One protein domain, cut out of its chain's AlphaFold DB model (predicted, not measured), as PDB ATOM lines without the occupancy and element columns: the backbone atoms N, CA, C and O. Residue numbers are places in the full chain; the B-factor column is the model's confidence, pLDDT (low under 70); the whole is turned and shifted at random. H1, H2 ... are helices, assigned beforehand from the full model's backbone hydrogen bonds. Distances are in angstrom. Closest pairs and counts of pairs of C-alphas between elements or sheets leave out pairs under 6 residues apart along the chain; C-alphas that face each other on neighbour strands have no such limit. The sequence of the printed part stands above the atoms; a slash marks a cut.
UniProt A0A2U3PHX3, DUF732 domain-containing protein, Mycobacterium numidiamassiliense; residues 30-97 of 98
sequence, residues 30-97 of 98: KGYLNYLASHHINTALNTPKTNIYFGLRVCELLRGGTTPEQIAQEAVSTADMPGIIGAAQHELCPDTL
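This is residues 30 to 97 of the 98 residues of the protein "DUF732 domain-containing protein" of Mycobacterium numidiamassiliense (UniProt A0A2U3PHX3). Three shorter helices, H1, H4 and H3, form a loose row with H4 in the middle, and the longest helix, H2, lies across one side of this row and crosses H4 at about a right angle. H2 reaches from H1, near its own first residues, to H3, near its last ones. The printed part has 68 residues with four named helices, in the order H1, H2, H3, H4, and no named strand; the class is all helix, with the helices that touch mostly crossed. The whole is compact, with a radius of gyration of the C-alphas of 10.7 A, and rounded, with spans of 27 by 25 by 18 A.

H1 is made of residues 30 to 38 and begins with C-alpha 30 at (51.098, 7.284, 9.355); it is 11.9 A from first to last C-alpha. H2 is made of residues 48 to 63, begins with C-alpha 48 at (41.256, 8.604, 9.150) and is 22.8 A long by the same measure. H3, residues 68 to 73, is 8.8 A long. H4, residues 81 to 91, is 15.1 A long and ends with C-alpha 91 at (52.260, -0.459, 12.634).

H2 and H4 are the hubs, touching three other helices each. They touch each other about perpendicular, at 83 degrees, and their closest C-alphas, those of Gly 55 and Ala 88, are 5.2 A apart; H2 touches H4 with residues 55 to 59 alone. H1 touches H4 at a steep tilt of 39 degrees, opposite ways, with the closest C-alphas, of Tyr 32 and Glu 91, 5.1 A apart. H1 also touches H2, about perpendicular at 75 degrees, through residues 48 to 52 of H2 alone; the closest C-alphas are those of Leu 33 and Pro 48, 7.1 A apart. H3 and H4 form a helical hairpin: they touch and run opposite ways at a shallow tilt of 32 degrees, only just short of steep, with the C-alphas of Ala 72 and Met 81 closest at 5.2 A. H2 and H3 only just touch, with 3 pairs of C-alphas within 8 A, at a steep tilt of 60 degrees, opposite ways; the closest C-alphas, of Leu 62 and Pro 68, are 7.1 A apart, and H2 touches H3 with residues 58 to 62 alone. H1 and H3 are apart. In H1, H2, H3 and H4 every O i to N i+4 pair is within hydrogen-bond range.

The two C-alphas farthest apart, those of Ser 38 and Gly 64, are 28.5 A apart, and the first and last printed C-alphas, of Lys 30 and Leu 97, are 19.4 A apart. The printed part has no cut. The link from H2 to H3 is tight, the links from H1 to H2 and from H3 to H4 are short, and no link is long. The mean pLDDT of the printed part is 91.7; residues 75 to 77, between H3 and H4, are under 70.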
ATOM      1  N   LYS A  30      50.948   7.045  10.791       94.81
ATOM      2  CA  LYS A  30      51.098   7.284   9.355       94.81
ATOM      3  C   LYS A  30      51.300   5.959   8.624       94.81
ATOM      4  O   LYS A  30      50.633   5.744   7.614       94.81
ATOM      5  N   GLY A  31      52.172   5.105   9.151       94.62
ATOM      6  CA  GLY A  31      52.402   3.740   8.687       94.62
ATOM      7  C   GLY A  31      51.103   2.946   8.640       94.62
ATOM      8  O   GLY A  31      50.727   2.467   7.577       94.62
ATOM      9  N   TYR A  32      50.320   2.968   9.719       96.38
ATOM     10  CA  TYR A  32      49.011   2.323   9.809       96.38
ATOM     11  C   TYR A  32      48.035   2.775   8.716       96.38
ATOM     12  O   TYR A  32      47.497   1.953   7.976       96.38
ATOM     13  N   LEU A  33      47.821   4.088   8.560       96.00
ATOM     14  CA  LEU A  33      46.924   4.601   7.519       96.00
ATOM     15  C   LEU A  33      47.426   4.269   6.106       96.00
ATOM     16  O   LEU A  33      46.622   3.972   5.221       96.00
ATOM     17  N   ASN A  34      48.743   4.308   5.894       96.81
ATOM     18  CA  ASN A  34      49.350   3.930   4.625       96.81
ATOM     19  C   ASN A  34      49.227   2.424   4.355       96.81
ATOM     20  O   ASN A  34      48.981   2.032   3.218       96.81
ATOM     21  N   TYR A  35      49.349   1.581   5.380       96.44
ATOM     22  CA  TYR A  35      49.163   0.137   5.290       96.44
ATOM     23  C   TYR A  35      47.738  -0.171   4.835       96.44
ATOM     24  O   TYR A  35      47.552  -0.837   3.819       96.44
ATOM     25  N   LEU A  36      46.736   0.400   5.519       95.62
ATOM     26  CA  LEU A  36      45.326   0.244   5.155       95.62
ATOM     27  C   LEU A  36      45.069   0.630   3.690       95.62
ATOM     28  O   LEU A  36      44.419  -0.113   2.955       95.62
ATOM     29  N   ALA A  37      45.609   1.772   3.256       95.38
ATOM     30  CA  ALA A  37      45.434   2.268   1.895       95.38
ATOM     31  C   ALA A  37      46.150   1.402   0.843       95.38
ATOM     32  O   ALA A  37      45.551   1.045  -0.170       95.38
ATOM     33  N   SER A  38      47.419   1.059   1.079       96.62
ATOM     34  CA  SER A  38      48.260   0.300   0.139       96.62
ATOM     35  C   SER A  38      47.846  -1.164  -0.004       96.62
ATOM     36  O   SER A  38      48.042  -1.741  -1.068       96.62
ATOM     37  N   HIS A  39      47.243  -1.745   1.035       95.31
ATOM     38  CA  HIS A  39      46.744  -3.122   1.029       95.31
ATOM     39  C   HIS A  39      45.253  -3.210   0.679       95.31
ATOM     40  O   HIS A  39      44.684  -4.298   0.709       95.31
ATOM     41  N   HIS A  40      44.614  -2.084   0.335       94.69
ATOM     42  CA  HIS A  40      43.189  -2.006  -0.003       94.69
ATOM     43  C   HIS A  40      42.263  -2.589   1.081       94.69
ATOM     44  O   HIS A  40      41.211  -3.152   0.772       94.69
ATOM     45  N   ILE A  41      42.641  -2.430   2.354       94.06
ATOM     46  CA  ILE A  41      41.879  -2.950   3.493       94.06
ATOM     47  C   ILE A  41      40.591  -2.146   3.630       94.06
ATOM     48  O   ILE A  41      40.606  -0.929   3.847       94.06
ATOM     49  N   ASN A  42      39.454  -2.835   3.527       92.38
ATOM     50  CA  ASN A  42      38.165  -2.204   3.747       92.38
ATOM     51  C   ASN A  42      37.934  -2.012   5.243       92.38
ATOM     52  O   ASN A  42      37.705  -2.965   5.975       92.38
ATOM     53  N   THR A  43      37.930  -0.772   5.706       89.50
ATOM     54  CA  THR A  43      37.729  -0.493   7.129       89.50
ATOM     55  C   THR A  43      36.262  -0.381   7.522       89.50
ATOM     56  O   THR A  43      35.960  -0.368   8.708       89.50
ATOM     57  N   ALA A  44      35.346  -0.250   6.553       86.62
ATOM     58  CA  ALA A  44      33.964   0.199   6.765       86.62
ATOM     59  C   ALA A  44      33.839   1.549   7.518       86.62
ATOM     60  O   ALA A  44      32.742   1.954   7.906       86.62
ATOM     61  N   LEU A  45      34.955   2.263   7.715       79.75
ATOM     62  CA  LEU A  45      35.055   3.511   8.458       79.75
ATOM     63  C   LEU A  45      35.496   4.631   7.518       79.75
ATOM     64  O   LEU A  45      36.543   4.578   6.875       79.75
ATOM     65  N   ASN A  46      34.725   5.712   7.502       77.88
ATOM     66  CA  ASN A  46      34.853   6.728   6.455       77.88
ATOM     67  C   ASN A  46      35.864   7.839   6.775       77.88
ATOM     68  O   ASN A  46      35.984   8.788   6.003       77.88
ATOM     69  N   THR A  47      36.566   7.783   7.916       90.50
ATOM     70  CA  THR A  47      37.510   8.847   8.297       90.50
ATOM     71  C   THR A  47      38.831   8.300   8.839       90.50
ATOM     72  O   THR A  47      38.828   7.306   9.571       90.50
ATOM     73  N   PRO A  48      39.967   8.973   8.567       92.25
ATOM     74  CA  PRO A  48      41.256   8.604   9.150       92.25
ATOM     75  C   PRO A  48      41.229   8.577  10.679       92.25
ATOM     76  O   PRO A  48      41.763   7.662  11.291       92.25
ATOM     77  N   LYS A  49      40.553   9.544  11.313       92.44
ATOM     78  CA  LYS A  49      40.471   9.628  12.778       92.44
ATOM     79  C   LYS A  49      39.781   8.403  13.384       92.44
ATOM     80  O   LYS A  49      40.274   7.864  14.371       92.44
ATOM     81  N   THR A  50      38.663   7.963  12.803       91.31
ATOM     82  CA  THR A  50      37.949   6.773  13.290       91.31
ATOM     83  C   THR A  50      38.771   5.509  13.066       91.31
ATOM     84  O   THR A  50      38.825   4.669  13.956       91.31
ATOM     85  N   ASN A  51      39.468   5.412  11.929       92.75
ATOM     86  CA  ASN A  51      40.385   4.307  11.655       92.75
ATOM     87  C   ASN A  51      41.503   4.217  12.693       92.75
ATOM     88  O   ASN A  51      41.725   3.155  13.262       92.75
ATOM     89  N   ILE A  52      42.152   5.339  13.007       94.44
ATOM     90  CA  ILE A  52      43.211   5.384  14.025       94.44
ATOM     91  C   ILE A  52      42.674   4.957  15.390       94.44
ATOM     92  O   ILE A  52      43.282   4.122  16.053       94.44
ATOM     93  N   TYR A  53      41.536   5.517  15.809       93.06
ATOM     94  CA  TYR A  53      40.912   5.153  17.082       93.06
ATOM     95  C   TYR A  53      40.649   3.647  17.163       93.06
ATOM     96  O   TYR A  53      40.957   3.016  18.172       93.06
ATOM     97  N   PHE A  54      40.119   3.066  16.087       91.94
ATOM     98  CA  PHE A  54      39.808   1.648  16.044       91.94
ATOM     99  C   PHE A  54      41.072   0.775  16.056       91.94
ATOM    100  O   PHE A  54      41.144  -0.160  16.846       91.94
ATOM    101  N   GLY A  55      42.103   1.119  15.278       93.94
ATOM    102  CA  GLY A  55      43.394   0.421  15.314       93.94
ATOM    103  C   GLY A  55      44.051   0.451  16.699       93.94
ATOM    104  O   GLY A  55      44.532  -0.571  17.184       93.94
ATOM    105  N   LEU A  56      43.994   1.589  17.399       95.00
ATOM    106  CA  LEU A  56      44.482   1.687  18.781       95.00
ATOM    107  C   LEU A  56      43.642   0.848  19.751       95.00
ATOM    108  O   LEU A  56      44.195   0.210  20.644       95.00
ATOM    109  N   ARG A  57      42.319   0.801  19.557       94.00
ATOM    110  CA  ARG A  57      41.431  -0.045  20.359       94.00
ATOM    111  C   ARG A  57      41.728  -1.532  20.166       94.00
ATOM    112  O   ARG A  57      41.732  -2.268  21.147       94.00
ATOM    113  N   VAL A  58      42.021  -1.965  18.939       94.38
ATOM    114  CA  VAL A  58      42.484  -3.333  18.659       94.38
ATOM    115  C   VAL A  58      43.737  -3.643  19.477       94.38
ATOM    116  O   VAL A  58      43.784  -4.664  20.157       94.38
ATOM    117  N   CYS A  59      44.711  -2.732  19.504       95.44
ATOM    118  CA  CYS A  59      45.916  -2.908  20.310       95.44
ATOM    119  C   CYS A  59      45.633  -3.039  21.815       95.44
ATOM    120  O   CYS A  59      46.280  -3.835  22.492       95.44
ATOM    121  N   GLU A  60      44.675  -2.286  22.364       95.25
ATOM    122  CA  GLU A  60      44.266  -2.443  23.768       95.25
ATOM    123  C   GLU A  60      43.679  -3.829  24.051       95.25
ATOM    124  O   GLU A  60      44.005  -4.426  25.074       95.25
ATOM    125  N   LEU A  61      42.842  -4.347  23.148       95.25
ATOM    126  CA  LEU A  61      42.237  -5.677  23.276       95.25
ATOM    127  C   LEU A  61      43.298  -6.779  23.212       95.25
ATOM    128  O   LEU A  61      43.320  -7.657  24.073       95.25
ATOM    129  N   LEU A  62      44.225  -6.683  22.257       95.50
ATOM    130  CA  LEU A  62      45.329  -7.631  22.110       95.50
ATOM    131  C   LEU A  62      46.216  -7.661  23.363       95.50
ATOM    132  O   LEU A  62      46.485  -8.730  23.905       95.50
ATOM    133  N   ARG A  63      46.601  -6.492  23.897       94.69
ATOM    134  CA  ARG A  63      47.349  -6.417  25.169       94.69
ATOM    135  C   ARG A  63      46.529  -6.892  26.370       94.69
ATOM    136  O   ARG A  63      47.098  -7.344  27.358       94.69
ATOM    137  N   GLY A  64      45.204  -6.787  26.289       95.06
ATOM    138  CA  GLY A  64      44.262  -7.338  27.261       95.06
ATOM    139  C   GLY A  64      44.098  -8.860  27.184       95.06
ATOM    140  O   GLY A  64      43.405  -9.427  28.026       95.06
ATOM    141  N   GLY A  65      44.732  -9.522  26.211       94.56
ATOM    142  CA  GLY A  65      44.680 -10.972  26.022       94.56
ATOM    143  C   GLY A  65      43.531 -11.457  25.136       94.56
ATOM    144  O   GLY A  65      43.338 -12.666  25.016       94.56
ATOM    145  N   THR A  66      42.769 -10.556  24.511       95.38
ATOM    146  CA  THR A  66      41.795 -10.932  23.480       95.38
ATOM    147  C   THR A  66      42.540 -11.393  22.233       95.38
ATOM    148  O   THR A  66      43.465 -10.718  21.783       95.38
ATOM    149  N   THR A  67      42.149 -12.528  21.653       94.44
ATOM    150  CA  THR A  67      42.830 -13.044  20.458       94.44
ATOM    151  C   THR A  67      42.374 -12.308  19.191       94.44
ATOM    152  O   THR A  67      41.239 -11.818  19.144       94.44
ATOM    153  N   PRO A  68      43.205 -12.244  18.133       93.69
ATOM    154  CA  PRO A  68      42.804 -11.690  16.837       93.69
ATOM    155  C   PRO A  68      41.480 -12.264  16.310       93.69
ATOM    156  O   PRO A  68      40.642 -11.526  15.795       93.69
ATOM    157  N   GLU A  69      41.254 -13.568  16.487       92.88
ATOM    158  CA  GLU A  69      40.039 -14.252  16.038       92.88
ATOM    159  C   GLU A  69      38.805 -13.755  16.791       92.88
ATOM    160  O   GLU A  69      37.765 -13.523  16.175       92.88
ATOM    161  N   GLN A  70      38.919 -13.549  18.105       93.56
ATOM    162  CA  GLN A  70      37.836 -13.003  18.924       93.56
ATOM    163  C   GLN A  70      37.500 -11.566  18.506       93.56
ATOM    164  O   GLN A  70      36.331 -11.241  18.321       93.56
ATOM    165  N   ILE A  71      38.516 -10.728  18.266       92.12
ATOM    166  CA  ILE A  71      38.322  -9.346  17.792       92.12
ATOM    167  C   ILE A  71      37.640  -9.337  16.416       92.12
ATOM    168  O   ILE A  71      36.735  -8.539  16.171       92.12
ATOM    169  N   ALA A  72      38.043 -10.233  15.511       90.62
ATOM    170  CA  ALA A  72      37.462 -10.323  14.176       90.62
ATOM    171  C   ALA A  72      35.985 -10.757  14.191       90.62
ATOM    172  O   ALA A  72      35.222 -10.336  13.322       90.62
ATOM    173  N   GLN A  73      35.570 -11.560  15.176       87.62
ATOM    174  CA  GLN A  73      34.185 -12.017  15.332       87.62
ATOM    175  C   GLN A  73      33.221 -10.928  15.824       87.62
ATOM    176  O   GLN A  73      32.018 -11.042  15.597       87.62
ATOM    177  N   GLU A  74      33.718  -9.872  16.473       77.19
ATOM    178  CA  GLU A  74      32.884  -8.793  17.030       77.19
ATOM    179  C   GLU A  74      32.507  -7.704  16.010       77.19
ATOM    180  O   GLU A  74      31.714  -6.808  16.312       77.19
ATOM    181  N   ALA A  75      33.066  -7.743  14.802       68.44
ATOM    182  CA  ALA A  75      32.963  -6.627  13.875       68.44
ATOM    183  C   ALA A  75      31.798  -6.693  12.884       68.44
ATOM    184  O   ALA A  75      31.250  -7.739  12.540       68.44
ATOM    185  N   VAL A  76      31.464  -5.510  12.370       61.38
ATOM    186  CA  VAL A  76      30.419  -5.276  11.369       61.38
ATOM    187  C   VAL A  76      30.785  -5.934  10.032       61.38
ATOM    188  O   VAL A  76      31.920  -5.822   9.575       61.38
ATOM    189  N   SER A  77      29.807  -6.568   9.372       68.62
ATOM    190  CA  SER A  77      30.021  -7.581   8.317       68.62
ATOM    191  C   SER A  77      30.697  -7.121   7.015       68.62
ATOM    192  O   SER A  77      30.831  -7.926   6.095       68.62
ATOM    193  N   THR A  78      31.053  -5.845   6.875       82.50
ATOM    194  CA  THR A  78      31.702  -5.309   5.670       82.50
ATOM    195  C   THR A  78      33.171  -4.960   5.880       82.50
ATOM    196  O   THR A  78      33.874  -4.788   4.887       82.50
ATOM    197  N   ALA A  79      33.648  -4.863   7.126       89.12
ATOM    198  CA  ALA A  79      35.041  -4.540   7.418       89.12
ATOM    199  C   ALA A  79      35.947  -5.773   7.257       89.12
ATOM    200  O   ALA A  79      35.627  -6.866   7.723       89.12
ATOM    201  N   ASP A  80      37.111  -5.576   6.648       92.31
ATOM    202  CA  ASP A  80      38.212  -6.534   6.626       92.31
ATOM    203  C   ASP A  80      38.961  -6.486   7.963       92.31
ATOM    204  O   ASP A  80      40.025  -5.880   8.110       92.31
ATOM    205  N   MET A  81      38.360  -7.103   8.977       92.38
ATOM    206  CA  MET A  81      38.947  -7.150  10.312       92.38
ATOM    207  C   MET A  81      40.308  -7.828  10.382       92.38
ATOM    208  O   MET A  81      41.170  -7.267  11.055       92.38
ATOM    209  N   PRO A  82      40.549  -8.980   9.727       93.56
ATOM    210  CA  PRO A  82      41.883  -9.569   9.711       93.56
ATOM    211  C   PRO A  82      42.936  -8.588   9.183       93.56
ATOM    212  O   PRO A  82      43.989  -8.438   9.803       93.56
ATOM    213  N   GLY A  83      42.624  -7.854   8.108       94.56
ATOM    214  CA  GLY A  83      43.496  -6.806   7.579       94.56
ATOM    215  C   GLY A  83      43.734  -5.669   8.576       94.56
ATOM    216  O   GLY A  83      44.879  -5.278   8.807       94.56
ATOM    217  N   ILE A  84      42.675  -5.159   9.216       95.00
ATOM    218  CA  ILE A  84      42.768  -4.082  10.219       95.00
ATOM    219  C   ILE A  84      43.608  -4.511  11.425       95.00
ATOM    220  O   ILE A  84      44.428  -3.724  11.904       95.00
ATOM    221  N   ILE A  85      43.403  -5.737  11.917       95.69
ATOM    222  CA  ILE A  85      44.134  -6.286  13.059       95.69
ATOM    223  C   ILE A  85      45.606  -6.450  12.696       95.69
ATOM    224  O   ILE A  85      46.453  -5.940  13.423       95.69
ATOM    225  N   GLY A  86      45.911  -7.049  11.541       95.81
ATOM    226  CA  GLY A  86      47.285  -7.176  11.060       95.81
ATOM    227  C   GLY A  86      47.975  -5.816  10.924       95.81
ATOM    228  O   GLY A  86      49.061  -5.621  11.462       95.81
ATOM    229  N   ALA A  87      47.319  -4.835  10.297       96.38
ATOM    230  CA  ALA A  87      47.857  -3.481  10.175       96.38
ATOM    231  C   ALA A  87      48.124  -2.836  11.548       96.38
ATOM    232  O   ALA A  87      49.157  -2.199  11.744       96.38
ATOM    233  N   ALA A  88      47.217  -3.010  12.515       95.94
ATOM    234  CA  ALA A  88      47.403  -2.497  13.869       95.94
ATOM    235  C   ALA A  88      48.580  -3.185  14.578       95.94
ATOM    236  O   ALA A  88      49.408  -2.505  15.174       95.94
ATOM    237  N   GLN A  89      48.703  -4.507  14.470       95.50
ATOM    238  CA  GLN A  89      49.825  -5.250  15.044       95.50
ATOM    239  C   GLN A  89      51.160  -4.832  14.421       95.50
ATOM    240  O   GLN A  89      52.115  -4.605  15.146       95.50
ATOM    241  N   HIS A  90      51.234  -4.662  13.102       95.38
ATOM    242  CA  HIS A  90      52.480  -4.287  12.430       95.38
ATOM    243  C   HIS A  90      52.902  -2.834  12.688       95.38
ATOM    244  O   HIS A  90      54.081  -2.577  12.918       95.38
ATOM    245  N   GLU A  91      51.952  -1.896  12.664       96.06
ATOM    246  CA  GLU A  91      52.260  -0.459  12.634       96.06
ATOM    247  C   GLU A  91      51.996   0.255  13.969       96.06
ATOM    248  O   GLU A  91      52.622   1.272  14.256       96.06
ATOM    249  N   LEU A  92      51.060  -0.236  14.793       95.25
ATOM    250  CA  LEU A  92      50.639   0.432  16.034       95.25
ATOM    251  C   LEU A  92      51.096  -0.284  17.315       95.25
ATOM    252  O   LEU A  92      51.412   0.381  18.303       95.25
ATOM    253  N   CYS A  93      51.089  -1.618  17.324       95.00
ATOM    254  CA  CYS A  93      51.422  -2.442  18.488       95.00
ATOM    255  C   CYS A  93      52.198  -3.721  18.120       95.00
ATOM    256  O   CYS A  93      51.706  -4.834  18.349       95.00
ATOM    257  N   PRO A  94      53.437  -3.587  17.606       93.31
ATOM    258  CA  PRO A  94      54.286  -4.730  17.247       93.31
ATOM    259  C   PRO A  94      54.644  -5.620  18.438       93.31
ATOM    260  O   PRO A  94      55.017  -6.773  18.253       93.31
ATOM    261  N   ASP A  95      54.475  -5.121  19.663       92.56
ATOM    262  CA  ASP A  95      54.590  -5.884  20.903       92.56
ATOM    263  C   ASP A  95      53.575  -7.029  21.028       92.56
ATOM    264  O   ASP A  95      53.784  -7.915  21.847       92.56
ATOM    265  N   THR A  96      52.505  -7.027  20.230       92.06
ATOM    266  CA  THR A  96      51.439  -8.044  20.262       92.06
ATOM    267  C   THR A  96      51.616  -9.161  19.227       92.06
ATOM    268  O   THR A  96      50.764 -10.045  19.126       92.06
ATOM    269  N   LEU A  97      52.699  -9.125  18.440       86.88
ATOM    270  CA  LEU A  97      53.107 -10.226  17.568       86.88
ATOM    271  C   LEU A  97      53.913 -11.229  18.408       86.88
ATOM    272  O   LEU A  97      55.000 -10.909  18.894       86.88
TER     273      LEU A  97